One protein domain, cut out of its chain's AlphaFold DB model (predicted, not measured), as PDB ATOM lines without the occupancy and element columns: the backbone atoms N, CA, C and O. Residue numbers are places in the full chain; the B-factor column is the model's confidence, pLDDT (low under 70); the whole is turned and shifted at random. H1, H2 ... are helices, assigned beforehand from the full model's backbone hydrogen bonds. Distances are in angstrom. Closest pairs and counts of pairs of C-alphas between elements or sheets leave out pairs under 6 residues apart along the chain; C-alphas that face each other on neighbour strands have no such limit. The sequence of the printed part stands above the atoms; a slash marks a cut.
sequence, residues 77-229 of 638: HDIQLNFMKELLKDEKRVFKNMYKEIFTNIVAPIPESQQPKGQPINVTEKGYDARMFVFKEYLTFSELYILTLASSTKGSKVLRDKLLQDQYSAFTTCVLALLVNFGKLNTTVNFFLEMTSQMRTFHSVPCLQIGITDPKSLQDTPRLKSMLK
ATOM      1  N   HIS A  77      57.198   4.402  -8.893       91.25
ATOM      2  CA  HIS A  77      57.254   5.796  -9.335       91.25
ATOM      3  C   HIS A  77      56.074   6.177 -10.255       91.25
ATOM      4  O   HIS A  77      55.441   7.205 -10.017       91.25
ATOM      5  N   ASP A  78      55.691   5.340 -11.238       92.00
ATOM      6  CA  ASP A  78      54.531   5.620 -12.115       92.00
ATOM      7  C   ASP A  78      53.234   5.853 -11.317       92.00
ATOM      8  O   ASP A  78      52.399   6.682 -11.690       92.00
ATOM      9  N   ILE A  79      53.045   5.091 -10.233       92.44
ATOM     10  CA  ILE A  79      51.837   5.138  -9.397       92.44
ATOM     11  C   ILE A  79      51.967   6.059  -8.172       92.44
ATOM     12  O   ILE A  79      50.985   6.208  -7.444       92.44
ATOM     13  N   GLN A  80      53.149   6.649  -7.947       93.00
ATOM     14  CA  GLN A  80      53.560   7.353  -6.722       93.00
ATOM     15  C   GLN A  80      53.152   6.588  -5.453       93.00
ATOM     16  O   GLN A  80      52.335   7.045  -4.644       93.00
ATOM     17  N   LEU A  81      53.682   5.368  -5.307       93.88
ATOM     18  CA  LEU A  81      53.295   4.447  -4.239       93.88
ATOM     19  C   LEU A  81      53.538   5.043  -2.842       93.88
ATOM     20  O   LEU A  81      52.742   4.783  -1.942       93.88
ATOM     21  N   ASN A  82      54.570   5.866  -2.648       93.69
ATOM     22  CA  ASN A  82      54.822   6.555  -1.384       93.69
ATOM     23  C   ASN A  82      53.705   7.553  -1.029       93.69
ATOM     24  O   ASN A  82      53.200   7.542   0.092       93.69
ATOM     25  N   PHE A  83      53.256   8.356  -1.999       94.81
ATOM     26  CA  PHE A  83      52.121   9.270  -1.822       94.81
ATOM     27  C   PHE A  83      50.828   8.508  -1.501       94.81
ATOM     28  O   PHE A  83      50.099   8.875  -0.580       94.81
ATOM     29  N   MET A  84      50.576   7.398  -2.199       95.94
ATOM     30  CA  MET A  84      49.419   6.536  -1.940       95.94
ATOM     31  C   MET A  84      49.470   5.863  -0.560       95.94
ATOM     32  O   MET A  84      48.432   5.725   0.085       95.94
ATOM     33  N   LYS A  85      50.659   5.462  -0.089       95.19
ATOM     34  CA  LYS A  85      50.866   4.915   1.261       95.19
ATOM     35  C   LYS A  85      50.571   5.956   2.330       95.19
ATOM     36  O   LYS A  85      49.745   5.687   3.191       95.19
ATOM     37  N   GLU A  86      51.184   7.137   2.260       95.38
ATOM     38  CA  GLU A  86      50.981   8.173   3.281       95.38
ATOM     39  C   GLU A  86      49.537   8.710   3.285       95.38
ATOM     40  O   GLU A  86      48.963   8.919   4.354       95.38
ATOM     41  N   LEU A  87      48.877   8.800   2.121       96.38
ATOM     42  CA  LEU A  87      47.443   9.110   2.033       96.38
ATOM     43  C   LEU A  87      46.555   8.065   2.734       96.38
ATOM     44  O   LEU A  87      45.526   8.416   3.311       96.38
ATOM     45  N   LEU A  88      46.940   6.787   2.692       96.94
ATOM     46  CA  LEU A  88      46.233   5.686   3.355       96.94
ATOM     47  C   LEU A  88      46.702   5.434   4.800       96.94
ATOM     48  O   LEU A  88      46.076   4.635   5.489       96.94
ATOM     49  N   LYS A  89      47.758   6.110   5.265       95.25
ATOM     50  CA  LYS A  89      48.356   5.965   6.605       95.25
ATOM     51  C   LYS A  89      47.892   7.033   7.602       95.25
ATOM     52  O   LYS A  89      48.148   6.893   8.794       95.25
ATOM     53  N   ASP A  90      47.182   8.068   7.148       94.12
ATOM     54  CA  ASP A  90      46.681   9.148   8.005       94.12
ATOM     55  C   ASP A  90      45.853   8.646   9.203       94.12
ATOM     56  O   ASP A  90      44.947   7.821   9.071       94.12
ATOM     57  N   GLU A  91      46.159   9.174  10.387       93.75
ATOM     58  CA  GLU A  91      45.568   8.738  11.656       93.75
ATOM     59  C   GLU A  91      44.376   9.597  12.118       93.75
ATOM     60  O   GLU A  91      43.799   9.359  13.185       93.75
ATOM     61  N   LYS A  92      43.978  10.618  11.350       93.81
ATOM     62  CA  LYS A  92      42.980  11.596  11.789       93.81
ATOM     63  C   LYS A  92      41.581  10.997  11.630       93.81
ATOM     64  O   LYS A  92      40.952  11.109  10.579       93.81
ATOM     65  N   ARG A  93      41.063  10.379  12.700       93.88
ATOM     66  CA  ARG A  93      39.656   9.942  12.793       93.88
ATOM     67  C   ARG A  93      38.704  11.142  12.885       93.88
ATOM     68  O   ARG A  93      38.178  11.442  13.950       93.88
ATOM     69  N   VAL A  94      38.520  11.838  11.764       94.12
ATOM     70  CA  VAL A  94      37.702  13.057  11.645       94.12
ATOM     71  C   VAL A  94      36.508  12.904  10.702       94.12
ATOM     72  O   VAL A  94      35.643  13.774  10.695       94.12
ATOM     73  N   PHE A  95      36.430  11.817   9.931       94.81
ATOM     74  CA  PHE A  95      35.340  11.586   8.981       94.81
ATOM     75  C   PHE A  95      34.203  10.792   9.610       94.81
ATOM     76  O   PHE A  95      34.447   9.780  10.267       94.81
ATOM     77  N   LYS A  96      32.957  11.197   9.383       93.44
ATOM     78  CA  LYS A  96      31.785  10.547   9.965       93.44
ATOM     79  C   LYS A  96      31.437   9.250   9.232       93.44
ATOM     80  O   LYS A  96      31.315   9.193   8.010       93.44
ATOM     81  N   ASN A  97      31.220   8.182   9.995       93.56
ATOM     82  CA  ASN A  97      30.914   6.863   9.453       93.56
ATOM     83  C   ASN A  97      29.480   6.777   8.897       93.56
ATOM     84  O   ASN A  97      28.520   6.575   9.640       93.56
ATOM     85  N   MET A  98      29.357   6.871   7.571       90.81
ATOM     86  CA  MET A  98      28.101   6.710   6.825       90.81
ATOM     87  C   MET A  98      27.728   5.249   6.498       90.81
ATOM     88  O   MET A  98      26.719   5.018   5.838       90.81
ATOM     89  N   TYR A  99      28.527   4.259   6.918       92.50
ATOM     90  CA  TYR A  99      28.410   2.865   6.463       92.50
ATOM     91  C   TYR A  99      27.924   1.865   7.519       92.50
ATOM     92  O   TYR A  99      27.637   0.724   7.155       92.50
ATOM     93  N   LYS A 100      27.798   2.265   8.795       91.56
ATOM     94  CA  LYS A 100      27.428   1.368   9.912       91.56
ATOM     95  C   LYS A 100      26.265   0.427   9.571       91.56
ATOM     96  O   LYS A 100      26.415  -0.787   9.650       91.56
ATOM     97  N   GLU A 101      25.141   0.995   9.132       89.81
ATOM     98  CA  GLU A 101      23.883   0.278   8.869       89.81
ATOM     99  C   GLU A 101      23.999  -0.783   7.765       89.81
ATOM    100  O   GLU A 101      23.367  -1.835   7.853       89.81
ATOM    101  N   ILE A 102      24.847  -0.549   6.755       91.00
ATOM    102  CA  ILE A 102      25.118  -1.519   5.683       91.00
ATOM    103  C   ILE A 102      25.837  -2.749   6.243       91.00
ATOM    104  O   ILE A 102      25.563  -3.872   5.819       91.00
ATOM    105  N   PHE A 103      26.751  -2.552   7.195       92.56
ATOM    106  CA  PHE A 103      27.584  -3.624   7.731       92.56
ATOM    107  C   PHE A 103      27.014  -4.307   8.981       92.56
ATOM    108  O   PHE A 103      27.438  -5.425   9.259       92.56
ATOM    109  N   THR A 104      26.010  -3.742   9.666       89.31
ATOM    110  CA  THR A 104      25.331  -4.358  10.833       89.31
ATOM    111  C   THR A 104      24.921  -5.818  10.605       89.31
ATOM    112  O   THR A 104      25.084  -6.647  11.493       89.31
ATOM    113  N   ASN A 105      24.438  -6.152   9.404       85.94
ATOM    114  CA  ASN A 105      23.985  -7.505   9.044       85.94
ATOM    115  C   ASN A 105      25.033  -8.327   8.259       85.94
ATOM    116  O   ASN A 105      24.729  -9.412   7.768       85.94
ATOM    117  N   ILE A 106      26.252  -7.802   8.095       86.81
ATOM    118  CA  ILE A 106      27.358  -8.422   7.337       86.81
ATOM    119  C   ILE A 106      28.538  -8.751   8.263       86.81
ATOM    120  O   ILE A 106      29.266  -9.714   8.025       86.81
ATOM    121  N   VAL A 107      28.739  -7.950   9.311       87.50
ATOM    122  CA  VAL A 107      29.932  -7.939  10.157       87.50
ATOM    123  C   VAL A 107      29.537  -7.999  11.630       87.50
ATOM    124  O   VAL A 107      28.861  -7.107  12.132       87.50
ATOM    125  N   ALA A 108      30.033  -9.005  12.350       84.44
ATOM    126  CA  ALA A 108      30.014  -8.988  13.810       84.44
ATOM    127  C   ALA A 108      31.103  -8.026  14.344       84.44
ATOM    128  O   ALA A 108      32.241  -8.095  13.867       84.44
ATOM    129  N   PRO A 109      30.797  -7.143  15.315       79.38
ATOM    130  CA  PRO A 109      31.797  -6.284  15.949       79.38
ATOM    131  C   PRO A 109      32.804  -7.104  16.764       79.38
ATOM    132  O   PRO A 109      32.419  -8.023  17.488       79.38
ATOM    133  N   ILE A 110      34.085  -6.727  16.717       80.44
ATOM    134  CA  ILE A 110      35.082  -7.243  17.669       80.44
ATOM    135  C   ILE A 110      34.862  -6.550  19.029       80.44
ATOM    136  O   ILE A 110      34.832  -5.313  19.062       80.44
ATOM    137  N   PRO A 111      34.727  -7.295  20.149       77.25
ATOM    138  CA  PRO A 111      34.574  -6.718  21.484       77.25
ATOM    139  C   PRO A 111      35.667  -5.697  21.809       77.25
ATOM    140  O   PRO A 111      36.841  -5.925  21.537       77.25
ATOM    141  N   GLU A 112      35.306  -4.580  22.442       74.56
ATOM    142  CA  GLU A 112      36.246  -3.484  22.731       74.56
ATOM    143  C   GLU A 112      37.390  -3.895  23.682       74.56
ATOM    144  O   GLU A 112      38.469  -3.312  23.651       74.56
ATOM    145  N   SER A 113      37.205  -4.968  24.459       72.38
ATOM    146  CA  SER A 113      38.256  -5.619  25.256       72.38
ATOM    147  C   SER A 113      39.317  -6.361  24.429       72.38
ATOM    148  O   SER A 113      40.411  -6.596  24.934       72.38
ATOM    149  N   GLN A 114      39.002  -6.731  23.184       70.75
ATOM    150  CA  GLN A 114      39.900  -7.393  22.230       70.75
ATOM    151  C   GLN A 114      40.481  -6.415  21.197       70.75
ATOM    152  O   GLN A 114      41.432  -6.756  20.496       70.75
ATOM    153  N   GLN A 115      39.938  -5.198  21.095       72.12
ATOM    154  CA  GLN A 115      40.513  -4.157  20.248       72.12
ATOM    155  C   GLN A 115      41.792  -3.601  20.904       72.12
ATOM    156  O   GLN A 115      41.753  -3.213  22.076       72.12
ATOM    157  N   PRO A 116      42.929  -3.515  20.189       67.50
ATOM    158  CA  PRO A 116      44.136  -2.902  20.726       67.50
ATOM    159  C   PRO A 116      43.893  -1.425  21.058       67.50
ATOM    160  O   PRO A 116      43.414  -0.642  20.234       67.50
ATOM    161  N   LYS A 117      44.244  -1.039  22.288       65.56
ATOM    162  CA  LYS A 117      44.166   0.345  22.771       65.56
ATOM    163  C   LYS A 117      45.343   1.141  22.210       65.56
ATOM    164  O   LYS A 117      46.436   1.088  22.764       65.56
ATOM    165  N   GLY A 118      45.120   1.860  21.112       67.12
ATOM    166  CA  GLY A 118      46.162   2.635  20.441       67.12
ATOM    167  C   GLY A 118      45.665   3.407  19.219       67.12
ATOM    168  O   GLY A 118      44.484   3.748  19.114       67.12
ATOM    169  N   GLN A 119      46.602   3.683  18.313       72.38
ATOM    170  CA  GLN A 119      46.404   4.382  17.039       72.38
ATOM    171  C   GLN A 119      45.392   3.655  16.121       72.38
ATOM    172  O   GLN A 119      45.098   2.471  16.328       72.38
ATOM    173  N   PRO A 120      44.789   4.339  15.130       81.81
ATOM    174  CA  PRO A 120      43.924   3.683  14.152       81.81
ATOM    175  C   PRO A 120      44.685   2.637  13.331       81.81
ATOM    176  O   PRO A 120      45.832   2.850  12.952       81.81
ATOM    177  N   ILE A 121      44.024   1.518  13.020       86.94
ATOM    178  CA  ILE A 121      44.611   0.473  12.180       86.94
ATOM    179  C   ILE A 121      44.145   0.695  10.745       86.94
ATOM    180  O   ILE A 121      43.086   0.230  10.321       86.94
ATOM    181  N   ASN A 122      44.959   1.455  10.023       91.31
ATOM    182  CA  ASN A 122      44.798   1.729   8.607       91.31
ATOM    183  C   ASN A 122      45.096   0.492   7.740       91.31
ATOM    184  O   ASN A 122      45.727  -0.465   8.190       91.31
ATOM    185  N   VAL A 123      44.696   0.528   6.462       92.00
ATOM    186  CA  VAL A 123      44.991  -0.554   5.490       92.00
ATOM    187  C   VAL A 123      46.495  -0.800   5.283       92.00
ATOM    188  O   VAL A 123      46.885  -1.842   4.762       92.00
ATOM    189  N   THR A 124      47.352   0.135   5.697       91.75
ATOM    190  CA  THR A 124      48.815   0.008   5.680       91.75
ATOM    191  C   THR A 124      49.367  -0.926   6.760       91.75
ATOM    192  O   THR A 124      50.473  -1.439   6.590       91.75
ATOM    193  N   GLU A 125      48.614  -1.209   7.829       90.62
ATOM    194  CA  GLU A 125      49.169  -1.770   9.066       90.62
ATOM    195  C   GLU A 125      49.014  -3.289   9.224       90.62
ATOM    196  O   GLU A 125      47.973  -3.886   8.931       90.62
ATOM    197  N   LYS A 126      50.070  -3.923   9.752       84.94
ATOM    198  CA  LYS A 126      50.110  -5.367  10.036       84.94
ATOM    199  C   LYS A 126      49.201  -5.695  11.218       84.94
ATOM    200  O   LYS A 126      49.589  -5.531  12.371       84.94
ATOM    201  N   GLY A 127      47.996  -6.164  10.908       85.81
ATOM    202  CA  GLY A 127      46.903  -6.334  11.871       85.81
ATOM    203  C   GLY A 127      45.594  -5.660  11.448       85.81
ATOM    204  O   GLY A 127      44.655  -5.647  12.236       85.81
ATOM    205  N   TYR A 128      45.523  -5.103  10.232       92.50
ATOM    206  CA  TYR A 128      44.285  -4.602   9.634       92.50
ATOM    207  C   TYR A 128      43.130  -5.613   9.716       92.50
ATOM    208  O   TYR A 128      43.195  -6.706   9.154       92.50
ATOM    209  N   ASP A 129      42.046  -5.188  10.365       91.94
ATOM    210  CA  ASP A 129      40.754  -5.863  10.387       91.94
ATOM    211  C   ASP A 129      39.647  -4.800  10.490       91.94
ATOM    212  O   ASP A 129      39.540  -4.076  11.486       91.94
ATOM    213  N   ALA A 130      38.796  -4.703   9.467       92.44
ATOM    214  CA  ALA A 130      37.741  -3.695   9.414       92.44
ATOM    215  C   ALA A 130      36.733  -3.829  10.564       92.44
ATOM    216  O   ALA A 130      36.137  -2.839  10.995       92.44
ATOM    217  N   ARG A 131      36.565  -5.033  11.124       90.19
ATOM    218  CA  ARG A 131      35.635  -5.318  12.228       90.19
ATOM    219  C   ARG A 131      35.988  -4.554  13.513       90.19
ATOM    220  O   ARG A 131      35.137  -4.422  14.392       90.19
ATOM    221  N   MET A 132      37.203  -3.999  13.602       89.31
ATOM    222  CA  MET A 132      37.630  -3.087  14.668       89.31
ATOM    223  C   MET A 132      37.135  -1.638  14.516       89.31
ATOM    224  O   MET A 132      37.177  -0.888  15.493       89.31
ATOM    225  N   PHE A 133      36.721  -1.195  13.325       91.56
ATOM    226  CA  PHE A 133      36.326   0.204  13.086       91.56
ATOM    227  C   PHE A 133      34.990   0.390  12.355       91.56
ATOM    228  O   PHE A 133      34.404   1.460  12.490       91.56
ATOM    229  N   VAL A 134      34.438  -0.641  11.699       93.19
ATOM    230  CA  VAL A 134      33.122  -0.639  11.012       93.19
ATOM    231  C   VAL A 134      32.005   0.070  11.794       93.19
ATOM    232  O   VAL A 134      31.160   0.723  11.184       93.19
ATOM    233  N   PHE A 135      32.000  -0.018  13.128       92.06
ATOM    234  CA  PHE A 135      30.961   0.560  13.990       92.06
ATOM    235  C   PHE A 135      31.361   1.850  14.731       92.06
ATOM    236  O   PHE A 135      30.515   2.443  15.407       92.06
ATOM    237  N   LYS A 136      32.603   2.335  14.592       91.50
ATOM    238  CA  LYS A 136      33.060   3.600  15.202       91.50
ATOM    239  C   LYS A 136      32.379   4.797  14.540       91.50
ATOM    240  O   LYS A 136      32.017   4.737  13.369       91.50
ATOM    241  N   GLU A 137      32.120   5.859  15.300       92.69
ATOM    242  CA  GLU A 137      31.428   7.060  14.792       92.69
ATOM    243  C   GLU A 137      32.279   7.874  13.826       92.69
ATOM    244  O   GLU A 137      31.759   8.339  12.811       92.69
ATOM    245  N   TYR A 138      33.576   7.970  14.116       93.81
ATOM    246  CA  TYR A 138      34.554   8.668  13.299       93.81
ATOM    247  C   TYR A 138      35.649   7.710  12.829       93.81
ATOM    248  O   TYR A 138      36.045   6.803  13.565       93.81
ATOM    249  N   LEU A 139      36.111   7.925  11.601       95.50
ATOM    250  CA  LEU A 139      37.033   7.081  10.846       95.50
ATOM    251  C   LEU A 139      38.161   7.925  10.245       95.50
ATOM    252  O   LEU A 139      37.977   9.119   9.990       95.50
ATOM    253  N   THR A 140      39.319   7.309   9.997       96.69
ATOM    254  CA  THR A 140      40.353   7.899   9.130       96.69
ATOM    255  C   THR A 140      39.889   7.900   7.671       96.69
ATOM    256  O   THR A 140      38.894   7.257   7.315       96.69
ATOM    257  N   PHE A 141      40.625   8.578   6.785       97.19
ATOM    258  CA  PHE A 141      40.343   8.484   5.351       97.19
ATOM    259  C   PHE A 141      40.461   7.042   4.827       97.19
ATOM    260  O   PHE A 141      39.612   6.615   4.042       97.19
ATOM    261  N   SER A 142      41.456   6.269   5.280       96.81
ATOM    262  CA  SER A 142      41.637   4.879   4.833       96.81
ATOM    263  C   SER A 142      40.506   3.974   5.331       96.81
ATOM    264  O   SER A 142      39.910   3.252   4.530       96.81
ATOM    265  N   GLU A 143      40.128   4.104   6.611       96.25
ATOM    266  CA  GLU A 143      39.011   3.385   7.234       96.25
ATOM    267  C   GLU A 143      37.678   3.693   6.518       96.25
ATOM    268  O   GLU A 143      36.893   2.788   6.233       96.25
ATOM    269  N   LEU A 144      37.424   4.954   6.152       96.62
ATOM    270  CA  LEU A 144      36.227   5.348   5.400       96.62
ATOM    271  C   LEU A 144      36.258   4.856   3.939       96.62
ATOM    272  O   LEU A 144      35.236   4.418   3.396       96.62
ATOM    273  N   TYR A 145      37.412   4.942   3.270       97.12
ATOM    274  CA  TYR A 145      37.536   4.604   1.852       97.12
ATOM    275  C   TYR A 145      37.440   3.092   1.610       97.12
ATOM    276  O   TYR A 145      36.752   2.674   0.677       97.12
ATOM    277  N   ILE A 146      38.016   2.249   2.474       96.44
ATOM    278  CA  ILE A 146      37.874   0.792   2.331       96.44
ATOM    279  C   ILE A 146      36.427   0.327   2.561       96.44
ATOM    280  O   ILE A 146      35.932  -0.509   1.803       96.44
ATOM    281  N   LEU A 147      35.688   0.940   3.498       96.12
ATOM    282  CA  LEU A 147      34.249   0.687   3.672       96.12
ATOM    283  C   LEU A 147      33.422   1.184   2.479       96.12
ATOM    284  O   LEU A 147      32.492   0.497   2.052       96.12
ATOM    285  N   THR A 148      33.809   2.310   1.872       95.50
ATOM    286  CA  THR A 148      33.222   2.795   0.611       95.50
ATOM    287  C   THR A 148      33.327   1.728  -0.484       95.50
ATOM    288  O   THR A 148      32.320   1.396  -1.111       95.50
ATOM    289  N   LEU A 149      34.505   1.124  -0.673       94.56
ATOM    290  CA  LEU A 149      34.720   0.060  -1.664       94.56
ATOM    291  C   LEU A 149      33.984  -1.243  -1.302       94.56
ATOM    292  O   LEU A 149      33.308  -1.825  -2.153       94.56
ATOM    293  N   ALA A 150      34.074  -1.678  -0.042       94.31
ATOM    294  CA  ALA A 150      33.457  -2.904   0.463       94.31
ATOM    295  C   ALA A 150      31.914  -2.858   0.464       94.31
ATOM    296  O   ALA A 150      31.269  -3.901   0.345       94.31
ATOM    297  N   SER A 151      31.308  -1.667   0.545       94.06
ATOM    298  CA  SER A 151      29.849  -1.478   0.473       94.06
ATOM    299  C   SER A 151      29.261  -1.668  -0.935       94.06
ATOM    300  O   SER A 151      28.041  -1.726  -1.096       94.06
ATOM    301  N   SER A 152      30.102  -1.744  -1.973       92.75
ATOM    302  CA  SER A 152      29.647  -1.691  -3.361       92.75
ATOM    303  C   SER A 152      28.829  -2.911  -3.794       92.75
ATOM    304  O   SER A 152      29.257  -4.061  -3.681       92.75
ATOM    305  N   THR A 153      27.695  -2.653  -4.450       90.12
ATOM    306  CA  THR A 153      26.772  -3.679  -4.976       90.12
ATOM    307  C   THR A 153      27.304  -4.452  -6.196       90.12
ATOM    308  O   THR A 153      26.567  -5.240  -6.797       90.12
ATOM    309  N   LYS A 154      28.557  -4.205  -6.611       89.06
ATOM    310  CA  LYS A 154      29.232  -4.865  -7.749       89.06
ATOM    311  C   LYS A 154      30.564  -5.530  -7.385       89.06
ATOM    312  O   LYS A 154      31.214  -6.061  -8.284       89.06
ATOM    313  N   GLY A 155      30.967  -5.509  -6.113       84.81
ATOM    314  CA  GLY A 155      32.024  -6.394  -5.613       84.81
ATOM    315  C   GLY A 155      31.469  -7.801  -5.382       84.81
ATOM    316  O   GLY A 155      30.297  -7.949  -5.025       84.81
ATOM    317  N   SER A 156      32.278  -8.845  -5.578       86.00
ATOM    318  CA  SER A 156      31.881 -10.193  -5.154       86.00
ATOM    319  C   SER A 156      31.846 -10.297  -3.622       86.00
ATOM    320  O   SER A 156      32.490  -9.512  -2.921       86.00
ATOM    321  N   LYS A 157      31.126 -11.295  -3.079       86.94
ATOM    322  CA  LYS A 157      31.198 -11.599  -1.637       86.94
ATOM    323  C   LYS A 157      32.648 -11.878  -1.222       86.94
ATOM    324  O   LYS A 157      33.114 -11.287  -0.260       86.94
ATOM    325  N   VAL A 158      33.360 -12.711  -1.984       87.19
ATOM    326  CA  VAL A 158      34.755 -13.088  -1.698       87.19
ATOM    327  C   VAL A 158      35.673 -11.864  -1.677       87.19
ATOM    328  O   VAL A 158      36.483 -11.747  -0.764       87.19
ATOM    329  N   LEU A 159      35.521 -10.928  -2.623       87.38
ATOM    330  CA  LEU A 159      36.271  -9.673  -2.586       87.38
ATOM    331  C   LEU A 159      35.927  -8.866  -1.338       87.38
ATOM    332  O   LEU A 159      36.841  -8.478  -0.627       87.38
ATOM    333  N   ARG A 160      34.644  -8.612  -1.047       91.12
ATOM    334  CA  ARG A 160      34.253  -7.827   0.135       91.12
ATOM    335  C   ARG A 160      34.806  -8.438   1.422       91.12
ATOM    336  O   ARG A 160      35.345  -7.713   2.250       91.12
ATOM    337  N   ASP A 161      34.701  -9.752   1.569       90.81
ATOM    338  CA  ASP A 161      35.170 -10.456   2.756       90.81
ATOM    339  C   ASP A 161      36.714 -10.352   2.870       90.81
ATOM    340  O   ASP A 161      37.218 -10.102   3.964       90.81
ATOM    341  N   LYS A 162      37.459 -10.392   1.745       90.12
ATOM    342  CA  LYS A 162      38.902 -10.062   1.693       90.12
ATOM    343  C   LYS A 162      39.192  -8.586   2.015       90.12
ATOM    344  O   LYS A 162      40.068  -8.319   2.824       90.12
ATOM    345  N   LEU A 163      38.446  -7.619   1.472       92.25
ATOM    346  CA  LEU A 163      38.629  -6.180   1.755       92.25
ATOM    347  C   LEU A 163      38.421  -5.817   3.235       92.25
ATOM    348  O   LEU A 163      38.936  -4.800   3.694       92.25
ATOM    349  N   LEU A 164      37.668  -6.628   3.980       93.12
ATOM    350  CA  LEU A 164      37.400  -6.413   5.401       93.12
ATOM    351  C   LEU A 164      38.393  -7.135   6.336       93.12
ATOM    352  O   LEU A 164      38.408  -6.808   7.519       93.12
ATOM    353  N   GLN A 165      39.185  -8.103   5.850       91.38
ATOM    354  CA  GLN A 165      39.985  -9.011   6.703       91.38
ATOM    355  C   GLN A 165      41.426  -9.275   6.220       91.38
ATOM    356  O   GLN A 165      42.263  -9.681   7.018       91.38
ATOM    357  N   ASP A 166      41.732  -9.070   4.937       91.06
ATOM    358  CA  ASP A 166      43.080  -9.199   4.376       91.06
ATOM    359  C   ASP A 166      43.660  -7.814   4.077       91.06
ATOM    360  O   ASP A 166      43.240  -7.129   3.138       91.06
ATOM    361  N   GLN A 167      44.673  -7.437   4.861       91.88
ATOM    362  CA  GLN A 167      45.468  -6.222   4.691       91.88
ATOM    363  C   GLN A 167      45.950  -6.037   3.243       91.88
ATOM    364  O   GLN A 167      45.858  -4.935   2.703       91.88
ATOM    365  N   TYR A 168      46.454  -7.096   2.595       89.31
ATOM    366  CA  TYR A 168      47.099  -6.968   1.288       89.31
ATOM    367  C   TYR A 168      46.076  -6.702   0.180       89.31
ATOM    368  O   TYR A 168      46.262  -5.785  -0.627       89.31
ATOM    369  N   SER A 169      44.962  -7.446   0.173       89.06
ATOM    370  CA  SER A 169      43.829  -7.178  -0.723       89.06
ATOM    371  C   SER A 169      43.217  -5.797  -0.471       89.06
ATOM    372  O   SER A 169      42.905  -5.097  -1.436       89.06
ATOM    373  N   ALA A 170      43.061  -5.384   0.793       92.12
ATOM    374  CA  ALA A 170      42.508  -4.080   1.157       92.12
ATOM    375  C   ALA A 170      43.388  -2.923   0.657       92.12
ATOM    376  O   ALA A 170      42.920  -2.103  -0.137       92.12
ATOM    377  N   PHE A 171      44.672  -2.902   1.036       93.50
ATOM    378  CA  PHE A 171      45.644  -1.896   0.602       93.50
ATOM    379  C   PHE A 171      45.720  -1.805  -0.926       93.50
ATOM    380  O   PHE A 171      45.507  -0.738  -1.506       93.50
ATOM    381  N   THR A 172      45.948  -2.938  -1.592       91.00
ATOM    382  CA  THR A 172      46.113  -2.992  -3.049       91.00
ATOM    383  C   THR A 172      44.866  -2.507  -3.784       91.00
ATOM    384  O   THR A 172      44.963  -1.733  -4.741       91.00
ATOM    385  N   THR A 173      43.677  -2.906  -3.324       90.50
ATOM    386  CA  THR A 173      42.420  -2.465  -3.941       90.50
ATOM    387  C   THR A 173      42.177  -0.976  -3.700       90.50
ATOM    388  O   THR A 173      41.723  -0.301  -4.622       90.50
ATOM    389  N   CYS A 174      42.533  -0.430  -2.530       94.31
ATOM    390  CA  CYS A 174      42.499   1.013  -2.287       94.31
ATOM    391  C   CYS A 174      43.416   1.781  -3.249       94.31
ATOM    392  O   CYS A 174      42.936   2.704  -3.904       94.31
ATOM    393  N   VAL A 175      44.686   1.389  -3.403       94.25
ATOM    394  CA  VAL A 175      45.628   2.070  -4.318       94.25
ATOM    395  C   VAL A 175      45.122   2.032  -5.766       94.25
ATOM    396  O   VAL A 175      45.046   3.067  -6.430       94.25
ATOM    397  N   LEU A 176      44.689   0.864  -6.253       91.00
ATOM    398  CA  LEU A 176      44.162   0.716  -7.615       91.00
ATOM    399  C   LEU A 176      42.853   1.500  -7.830       91.00
ATOM    400  O   LEU A 176      42.639   2.065  -8.905       91.00
ATOM    401  N   ALA A 177      41.988   1.580  -6.817       92.50
ATOM    402  CA  ALA A 177      40.758   2.368  -6.866       92.50
ATOM    403  C   ALA A 177      41.026   3.886  -6.854       92.50
ATOM    404  O   ALA A 177      40.387   4.619  -7.614       92.50
ATOM    405  N   LEU A 178      42.007   4.355  -6.072       94.75
ATOM    406  CA  LEU A 178      42.456   5.751  -6.062       94.75
ATOM    407  C   LEU A 178      43.035   6.154  -7.423       94.75
ATOM    408  O   LEU A 178      42.620   7.164  -7.985       94.75
ATOM    409  N   LEU A 179      43.904   5.328  -8.015       92.06
ATOM    410  CA  LEU A 179      44.457   5.560  -9.356       92.06
ATOM    411  C   LEU A 179      43.369   5.650 -10.444       92.06
ATOM    412  O   LEU A 179      43.497   6.443 -11.380       92.06
ATOM    413  N   VAL A 180      42.279   4.881 -10.327       89.94
ATOM    414  CA  VAL A 180      41.115   4.989 -11.226       89.94
ATOM    415  C   VAL A 180      40.304   6.264 -10.953       89.94
ATOM    416  O   VAL A 180      39.921   6.942 -11.906       89.94
ATOM    417  N   ASN A 181      40.075   6.633  -9.688       90.44
ATOM    418  CA  ASN A 181      39.339   7.848  -9.309       90.44
ATOM    419  C   ASN A 181      40.067   9.140  -9.705       90.44
ATOM    420  O   ASN A 181      39.441  10.059 -10.230       90.44
ATOM    421  N   PHE A 182      41.385   9.206  -9.501       91.75
ATOM    422  CA  PHE A 182      42.215  10.338  -9.921       91.75
ATOM    423  C   PHE A 182      42.341  10.443 -11.451       91.75
ATOM    424  O   PHE A 182      42.686  11.503 -11.975       91.75
ATOM    425  N   GLY A 183      42.032   9.374 -12.194       88.12
ATOM    426  CA  GLY A 183      42.188   9.309 -13.650       88.12
ATOM    427  C   GLY A 183      43.617   8.998 -14.113       88.12
ATOM    428  O   GLY A 183      43.944   9.252 -15.270       88.12
ATOM    429  N   LYS A 184      44.459   8.442 -13.231       88.50
ATOM    430  CA  LYS A 184      45.784   7.902 -13.579       88.50
ATOM    431  C   LYS A 184      45.662   6.597 -14.367       88.50
ATOM    432  O   LYS A 184      46.361   6.418 -15.359       88.50
ATOM    433  N   LEU A 185      44.757   5.694 -13.978       85.19
ATOM    434  CA  LEU A 185      44.583   4.397 -14.645       85.19
ATOM    435  C   LEU A 185      43.307   4.321 -15.487       85.19
ATOM    436  O   LEU A 185      42.186   4.496 -15.006       85.19
ATOM    437  N   ASN A 186      43.486   3.979 -16.764       74.88
ATOM    438  CA  ASN A 186      42.383   3.653 -17.657       74.88
ATOM    439  C   ASN A 186      41.827   2.263 -17.343       74.88
ATOM    440  O   ASN A 186      42.549   1.272 -17.291       74.88
ATOM    441  N   THR A 187      40.506   2.157 -17.248       67.06
ATOM    442  CA  THR A 187      39.798   0.920 -16.862       67.06
ATOM    443  C   THR A 187      39.720  -0.129 -17.985       67.06
ATOM    444  O   THR A 187      38.867  -1.016 -17.955       67.06
ATOM    445  N   THR A 188      40.522   0.049 -19.032       64.06
ATOM    446  CA  THR A 188      40.791  -0.903 -20.116       64.06
ATOM    447  C   THR A 188      42.083  -1.681 -19.880       64.06
ATOM    448  O   THR A 188      42.265  -2.718 -20.511       64.06
ATOM    449  N   VAL A 189      42.945  -1.201 -18.975       74.00
ATOM    450  CA  VAL A 189      44.119  -1.926 -18.487       74.00
ATOM    451  C   VAL A 189      43.665  -3.136 -17.674       74.00
ATOM    452  O   VAL A 189      42.788  -3.031 -16.815       74.00
ATOM    453  N   ASN A 190      44.300  -4.275 -17.931       78.62
ATOM    454  CA  ASN A 190      44.247  -5.459 -17.088       78.62
ATOM    455  C   ASN A 190      45.607  -5.686 -16.418       78.62
ATOM    456  O   ASN A 190      46.640  -5.600 -17.074       78.62
ATOM    457  N   PHE A 191      45.592  -6.078 -15.146       79.31
ATOM    458  CA  PHE A 191      46.810  -6.343 -14.368       79.31
ATOM    459  C   PHE A 191      47.195  -7.831 -14.327       79.31
ATOM    460  O   PHE A 191      48.272  -8.180 -13.862       79.31
ATOM    461  N   PHE A 192      46.333  -8.709 -14.852       75.56
ATOM    462  CA  PHE A 192      46.491 -10.170 -14.869       75.56
ATOM    463  C   PHE A 192      46.327 -10.696 -16.297       75.56
ATOM    464  O   PHE A 192      45.371 -10.313 -16.981       75.56
ATOM    465  N   LEU A 193      47.257 -11.541 -16.757       74.88
ATOM    466  CA  LEU A 193      47.283 -12.058 -18.133       74.88
ATOM    467  C   LEU A 193      46.073 -12.944 -18.422       74.88
ATOM    468  O   LEU A 193      45.475 -12.872 -19.496       74.88
ATOM    469  N   GLU A 194      45.700 -13.731 -17.420       70.75
ATOM    470  CA  GLU A 194      44.618 -14.710 -17.388       70.75
ATOM    471  C   GLU A 194      43.265 -14.080 -17.756       70.75
ATOM    472  O   GLU A 194      42.381 -14.752 -18.279       70.75
ATOM    473  N   MET A 195      43.111 -12.770 -17.533       61.75
ATOM    474  CA  MET A 195      41.879 -12.023 -17.805       61.75
ATOM    475  C   MET A 195      41.923 -11.202 -19.105       61.75
ATOM    476  O   MET A 195      41.038 -10.375 -19.346       61.75
ATOM    477  N   THR A 196      42.953 -11.364 -19.944       62.50
ATOM    478  CA  THR A 196      43.150 -10.525 -21.140       62.50
ATOM    479  C   THR A 196      42.335 -10.968 -22.358       62.50
ATOM    480  O   THR A 196      42.469 -12.070 -22.900       62.50
ATOM    481  N   SER A 197      41.505 -10.044 -22.847       62.84
ATOM    482  CA  SER A 197      40.906 -10.109 -24.180       62.84
ATOM    483  C   SER A 197      41.761  -9.337 -25.192       62.84
ATOM    484  O   SER A 197      42.559  -8.482 -24.812       62.84
ATOM    485  N   GLN A 198      41.575  -9.615 -26.487       54.31
ATOM    486  CA  GLN A 198      42.334  -8.989 -27.585       54.31
ATOM    487  C   GLN A 198      42.256  -7.448 -27.593       54.31
ATOM    488  O   GLN A 198      43.178  -6.793 -28.057       54.31
ATOM    489  N   MET A 199      41.182  -6.866 -27.047       57.22
ATOM    490  CA  MET A 199      40.930  -5.415 -27.035       57.22
ATOM    491  C   MET A 199      41.408  -4.711 -25.748       57.22
ATOM    492  O   MET A 199      40.959  -3.599 -25.461       57.22
ATOM    493  N   ARG A 200      42.238  -5.357 -24.918       71.19
ATOM    494  CA  ARG A 200      42.747  -4.797 -23.654       71.19
ATOM    495  C   ARG A 200      44.258  -4.929 -23.548       71.19
ATOM    496  O   ARG A 200      44.803  -6.013 -23.778       71.19
ATOM    497  N   THR A 201      44.906  -3.846 -23.119       80.62
ATOM    498  CA  THR A 201      46.322  -3.896 -22.762       80.62
ATOM    499  C   THR A 201      46.516  -4.547 -21.396       80.62
ATOM    500  O   THR A 201      45.663  -4.469 -20.503       80.62
ATOM    501  N   PHE A 202      47.645  -5.224 -21.257       86.50
ATOM    502  CA  PHE A 202      48.127  -5.837 -20.036       86.50
ATOM    503  C   PHE A 202      49.273  -4.999 -19.471       86.50
ATOM    504  O   PHE A 202      50.198  -4.673 -20.206       86.50
ATOM    505  N   HIS A 203      49.239  -4.682 -18.180       89.00
ATOM    506  CA  HIS A 203      50.344  -4.025 -17.479       89.00
ATOM    507  C   HIS A 203      50.409  -4.573 -16.054       89.00
ATOM    508  O   HIS A 203      49.447  -4.426 -15.302       89.00
ATOM    509  N   SER A 204      51.514  -5.211 -15.672       89.44
ATOM    510  CA  SER A 204      51.749  -5.609 -14.281       89.44
ATOM    511  C   SER A 204      52.018  -4.385 -13.394       89.44
ATOM    512  O   SER A 204      52.458  -3.342 -13.872       89.44
ATOM    513  N   VAL A 205      51.766  -4.523 -12.094       91.31
ATOM    514  CA  VAL A 205      52.124  -3.551 -11.046       91.31
ATOM    515  C   VAL A 205      52.832  -4.335  -9.936       91.31
ATOM    516  O   VAL A 205      52.185  -4.728  -8.964       91.31
ATOM    517  N   PRO A 206      54.126  -4.672 -10.087       91.69
ATOM    518  CA  PRO A 206      54.772  -5.709  -9.276       91.69
ATOM    519  C   PRO A 206      54.715  -5.450  -7.764       91.69
ATOM    520  O   PRO A 206      54.413  -6.359  -6.990       91.69
ATOM    521  N   CYS A 207      54.883  -4.188  -7.361       91.06
ATOM    522  CA  CYS A 207      54.794  -3.712  -5.978       91.06
ATOM    523  C   CYS A 207      53.399  -3.866  -5.330       91.06
ATOM    524  O   CYS A 207      53.273  -3.801  -4.106       91.06
ATOM    525  N   LEU A 208      52.362  -4.123  -6.133       89.75
ATOM    526  CA  LEU A 208      50.998  -4.461  -5.709       89.75
ATOM    527  C   LEU A 208      50.611  -5.920  -6.039       89.75
ATOM    528  O   LEU A 208      49.452  -6.297  -5.879       89.75
ATOM    529  N   GLN A 209      51.540  -6.740  -6.545       87.31
ATOM    530  CA  GLN A 209      51.243  -8.098  -7.016       87.31
ATOM    531  C   GLN A 209      52.095  -9.211  -6.399       87.31
ATOM    532  O   GLN A 209      51.632 -10.347  -6.356       87.31
ATOM    533  N   ILE A 210      53.304  -8.932  -5.905       84.62
ATOM    534  CA  ILE A 210      54.190  -9.982  -5.363       84.62
ATOM    535  C   ILE A 210      53.658 -10.608  -4.069       84.62
ATOM    536  O   ILE A 210      53.797 -11.813  -3.878       84.62
ATOM    537  N   GLY A 211      52.991  -9.834  -3.206       72.50
ATOM    538  CA  GLY A 211      52.398 -10.359  -1.967       72.50
ATOM    539  C   GLY A 211      51.136 -11.206  -2.178       72.50
ATOM    540  O   GLY A 211      50.558 -11.697  -1.209       72.50
ATOM    541  N   ILE A 212      50.690 -11.386  -3.426       74.50
ATOM    542  CA  ILE A 212      49.476 -12.133  -3.753       74.50
ATOM    543  C   ILE A 212      49.766 -13.637  -3.773       74.50
ATOM    544  O   ILE A 212      50.227 -14.193  -4.768       74.50
ATOM    545  N   THR A 213      49.411 -14.313  -2.682       64.56
ATOM    546  CA  THR A 213      49.450 -15.783  -2.563       64.56
ATOM    547  C   THR A 213      48.395 -16.487  -3.423       64.56
ATOM    548  O   THR A 213      48.626 -17.591  -3.909       64.56
ATOM    549  N   ASP A 214      47.242 -15.846  -3.638       66.00
ATOM    550  CA  ASP A 214      46.137 -16.328  -4.473       66.00
ATOM    551  C   ASP A 214      45.912 -15.376  -5.664       66.00
ATOM    552  O   ASP A 214      45.265 -14.333  -5.490       66.00
ATOM    553  N   PRO A 215      46.372 -15.717  -6.886       61.28
ATOM    554  CA  PRO A 215      46.147 -14.910  -8.088       61.28
ATOM    555  C   PRO A 215      44.671 -14.638  -8.412       61.28
ATOM    556  O   PRO A 215      44.380 -13.746  -9.208       61.28
ATOM    557  N   LYS A 216      43.719 -15.361  -7.800       64.06
ATOM    558  CA  LYS A 216      42.286 -15.082  -7.952       64.06
ATOM    559  C   LYS A 216      41.815 -13.874  -7.131       64.06
ATOM    560  O   LYS A 216      40.765 -13.318  -7.435       64.06
ATOM    561  N   SER A 217      42.582 -13.425  -6.131       58.75
ATOM    562  CA  SER A 217      42.236 -12.287  -5.253       58.75
ATOM    563  C   SER A 217      41.869 -11.001  -5.999       58.75
ATOM    564  O   SER A 217      40.914 -10.330  -5.616       58.75
ATOM    565  N   LEU A 218      42.574 -10.694  -7.090       58.47
ATOM    566  CA  LEU A 218      42.379  -9.492  -7.902       58.47
ATOM    567  C   LEU A 218      41.636  -9.758  -9.227       58.47
ATOM    568  O   LEU A 218      41.644  -8.922 -10.133       58.47
ATOM    569  N   GLN A 219      40.908 -10.876  -9.340       63.53
ATOM    570  CA  GLN A 219      40.024 -11.125 -10.492       63.53
ATOM    571  C   GLN A 219      38.878 -10.106 -10.617       63.53
ATOM    572  O   GLN A 219      38.335  -9.903 -11.705       63.53
ATOM    573  N   ASP A 220      38.530  -9.421  -9.527       63.56
ATOM    574  CA  ASP A 220      37.559  -8.328  -9.533       63.56
ATOM    575  C   ASP A 220      38.177  -6.953  -9.864       63.56
ATOM    576  O   ASP A 220      37.435  -5.988 -10.049       63.56
ATOM    577  N   THR A 221      39.499  -6.813 -10.028       61.78
ATOM    578  CA  THR A 221      40.111  -5.518 -10.393       61.78
ATOM    579  C   THR A 221      39.586  -4.950 -11.728       61.78
ATOM    580  O   THR A 221      39.272  -3.756 -11.777       61.78
ATOM    581  N   PRO A 222      39.335  -5.751 -12.790       62.53
ATOM    582  CA  PRO A 222      38.595  -5.308 -13.979       62.53
ATOM    583  C   PRO A 222      37.177  -4.771 -13.708       62.53
ATOM    584  O   PRO A 222      36.602  -4.108 -14.579       62.53
ATOM    585  N   ARG A 223      36.596  -5.048 -12.531       70.94
ATOM    586  CA  ARG A 223      35.289  -4.553 -12.073       70.94
ATOM    587  C   ARG A 223      35.380  -3.279 -11.221       70.94
ATOM    588  O   ARG A 223      34.323  -2.712 -10.948       70.94
ATOM    589  N   LEU A 224      36.567  -2.750 -10.887       83.00
ATOM    590  CA  LEU A 224      36.727  -1.535 -10.058       83.00
ATOM    591  C   LEU A 224      35.858  -0.356 -10.521       83.00
ATOM    592  O   LEU A 224      35.165   0.255  -9.713       83.00
ATOM    593  N   LYS A 225      35.805  -0.071 -11.832       83.31
ATOM    594  CA  LYS A 225      34.939   0.995 -12.381       83.31
ATOM    595  C   LYS A 225      33.452   0.760 -12.116       83.31
ATOM    596  O   LYS A 225      32.689   1.712 -11.986       83.31
ATOM    597  N   SER A 226      33.036  -0.505 -12.099       87.38
ATOM    598  CA  SER A 226      31.674  -0.900 -11.751       87.38
ATOM    599  C   SER A 226      31.448  -0.679 -10.259       87.38
ATOM    600  O   SER A 226      30.473  -0.034  -9.889       87.38
ATOM    601  N   MET A 227      32.390  -1.112  -9.413       89.31
ATOM    602  CA  MET A 227      32.297  -0.940  -7.964       89.31
ATOM    603  C   MET A 227      32.171   0.532  -7.557       89.31
ATOM    604  O   MET A 227      31.200   0.904  -6.899       89.31
ATOM    605  N   LEU A 228      33.094   1.369  -8.037       90.25
ATOM    606  CA  LEU A 228      33.174   2.812  -7.782       90.25
ATOM    607  C   LEU A 228      31.945   3.604  -8.261       90.25
ATOM    608  O   LEU A 228      31.737   4.726  -7.817       90.25
ATOM    609  N   LYS A 229      31.130   3.035  -9.161       88.75
ATOM    610  CA  LYS A 229      29.903   3.649  -9.702       88.75
ATOM    611  C   LYS A 229      28.599   3.096  -9.118       88.75
ATOM    612  O   LYS A 229      27.526   3.542  -9.519       88.75
TER     613      LYS A 229
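This is residues 77 to 229 of the 638 residues of an uncharacterized protein of Tetrapisispora blattae (strain ATCC 34711 / CBS 6284 / DSM 70876 / NBRC 10599 / NRRL Y-10934 / UCD 77-7) (UniProt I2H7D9). There is little regular structure; H3 and H5 cross as a core, and long loops reach both ends. The printed part has 153 residues with six named helices, H1 to H6, and no named strand. The all-helix whole is compact, radius of gyration of the C-alphas 15.5 A, spanning 52 by 32 by 28 A.

H1, residues 81 to 89, touches H3, residues 141 to 150, only at their ends. H2, residues 100 to 103, is near H3. H4, residues 157 to 165, makes a hairpin with H3. H5, residues 167 to 182, touches H3 about perpendicular, at 88 degrees. H6, residues 221 to 227, touches H5. Every O i to N i+4 pair is within hydrogen-bond range in H1, H4 and H5, 5 of 6 in H3, 1 of 3 in H6, beside 3 of 4 O i to N i+3.

C-alpha 81 begins H1 at (53.295, 4.447, -4.239); C-alpha 227 ends H6 at (32.297, -0.940, -7.964).

Links H2 to H3 and H5 to H6 are long; pLDDT is under 70 for instance at residues 213 to 222.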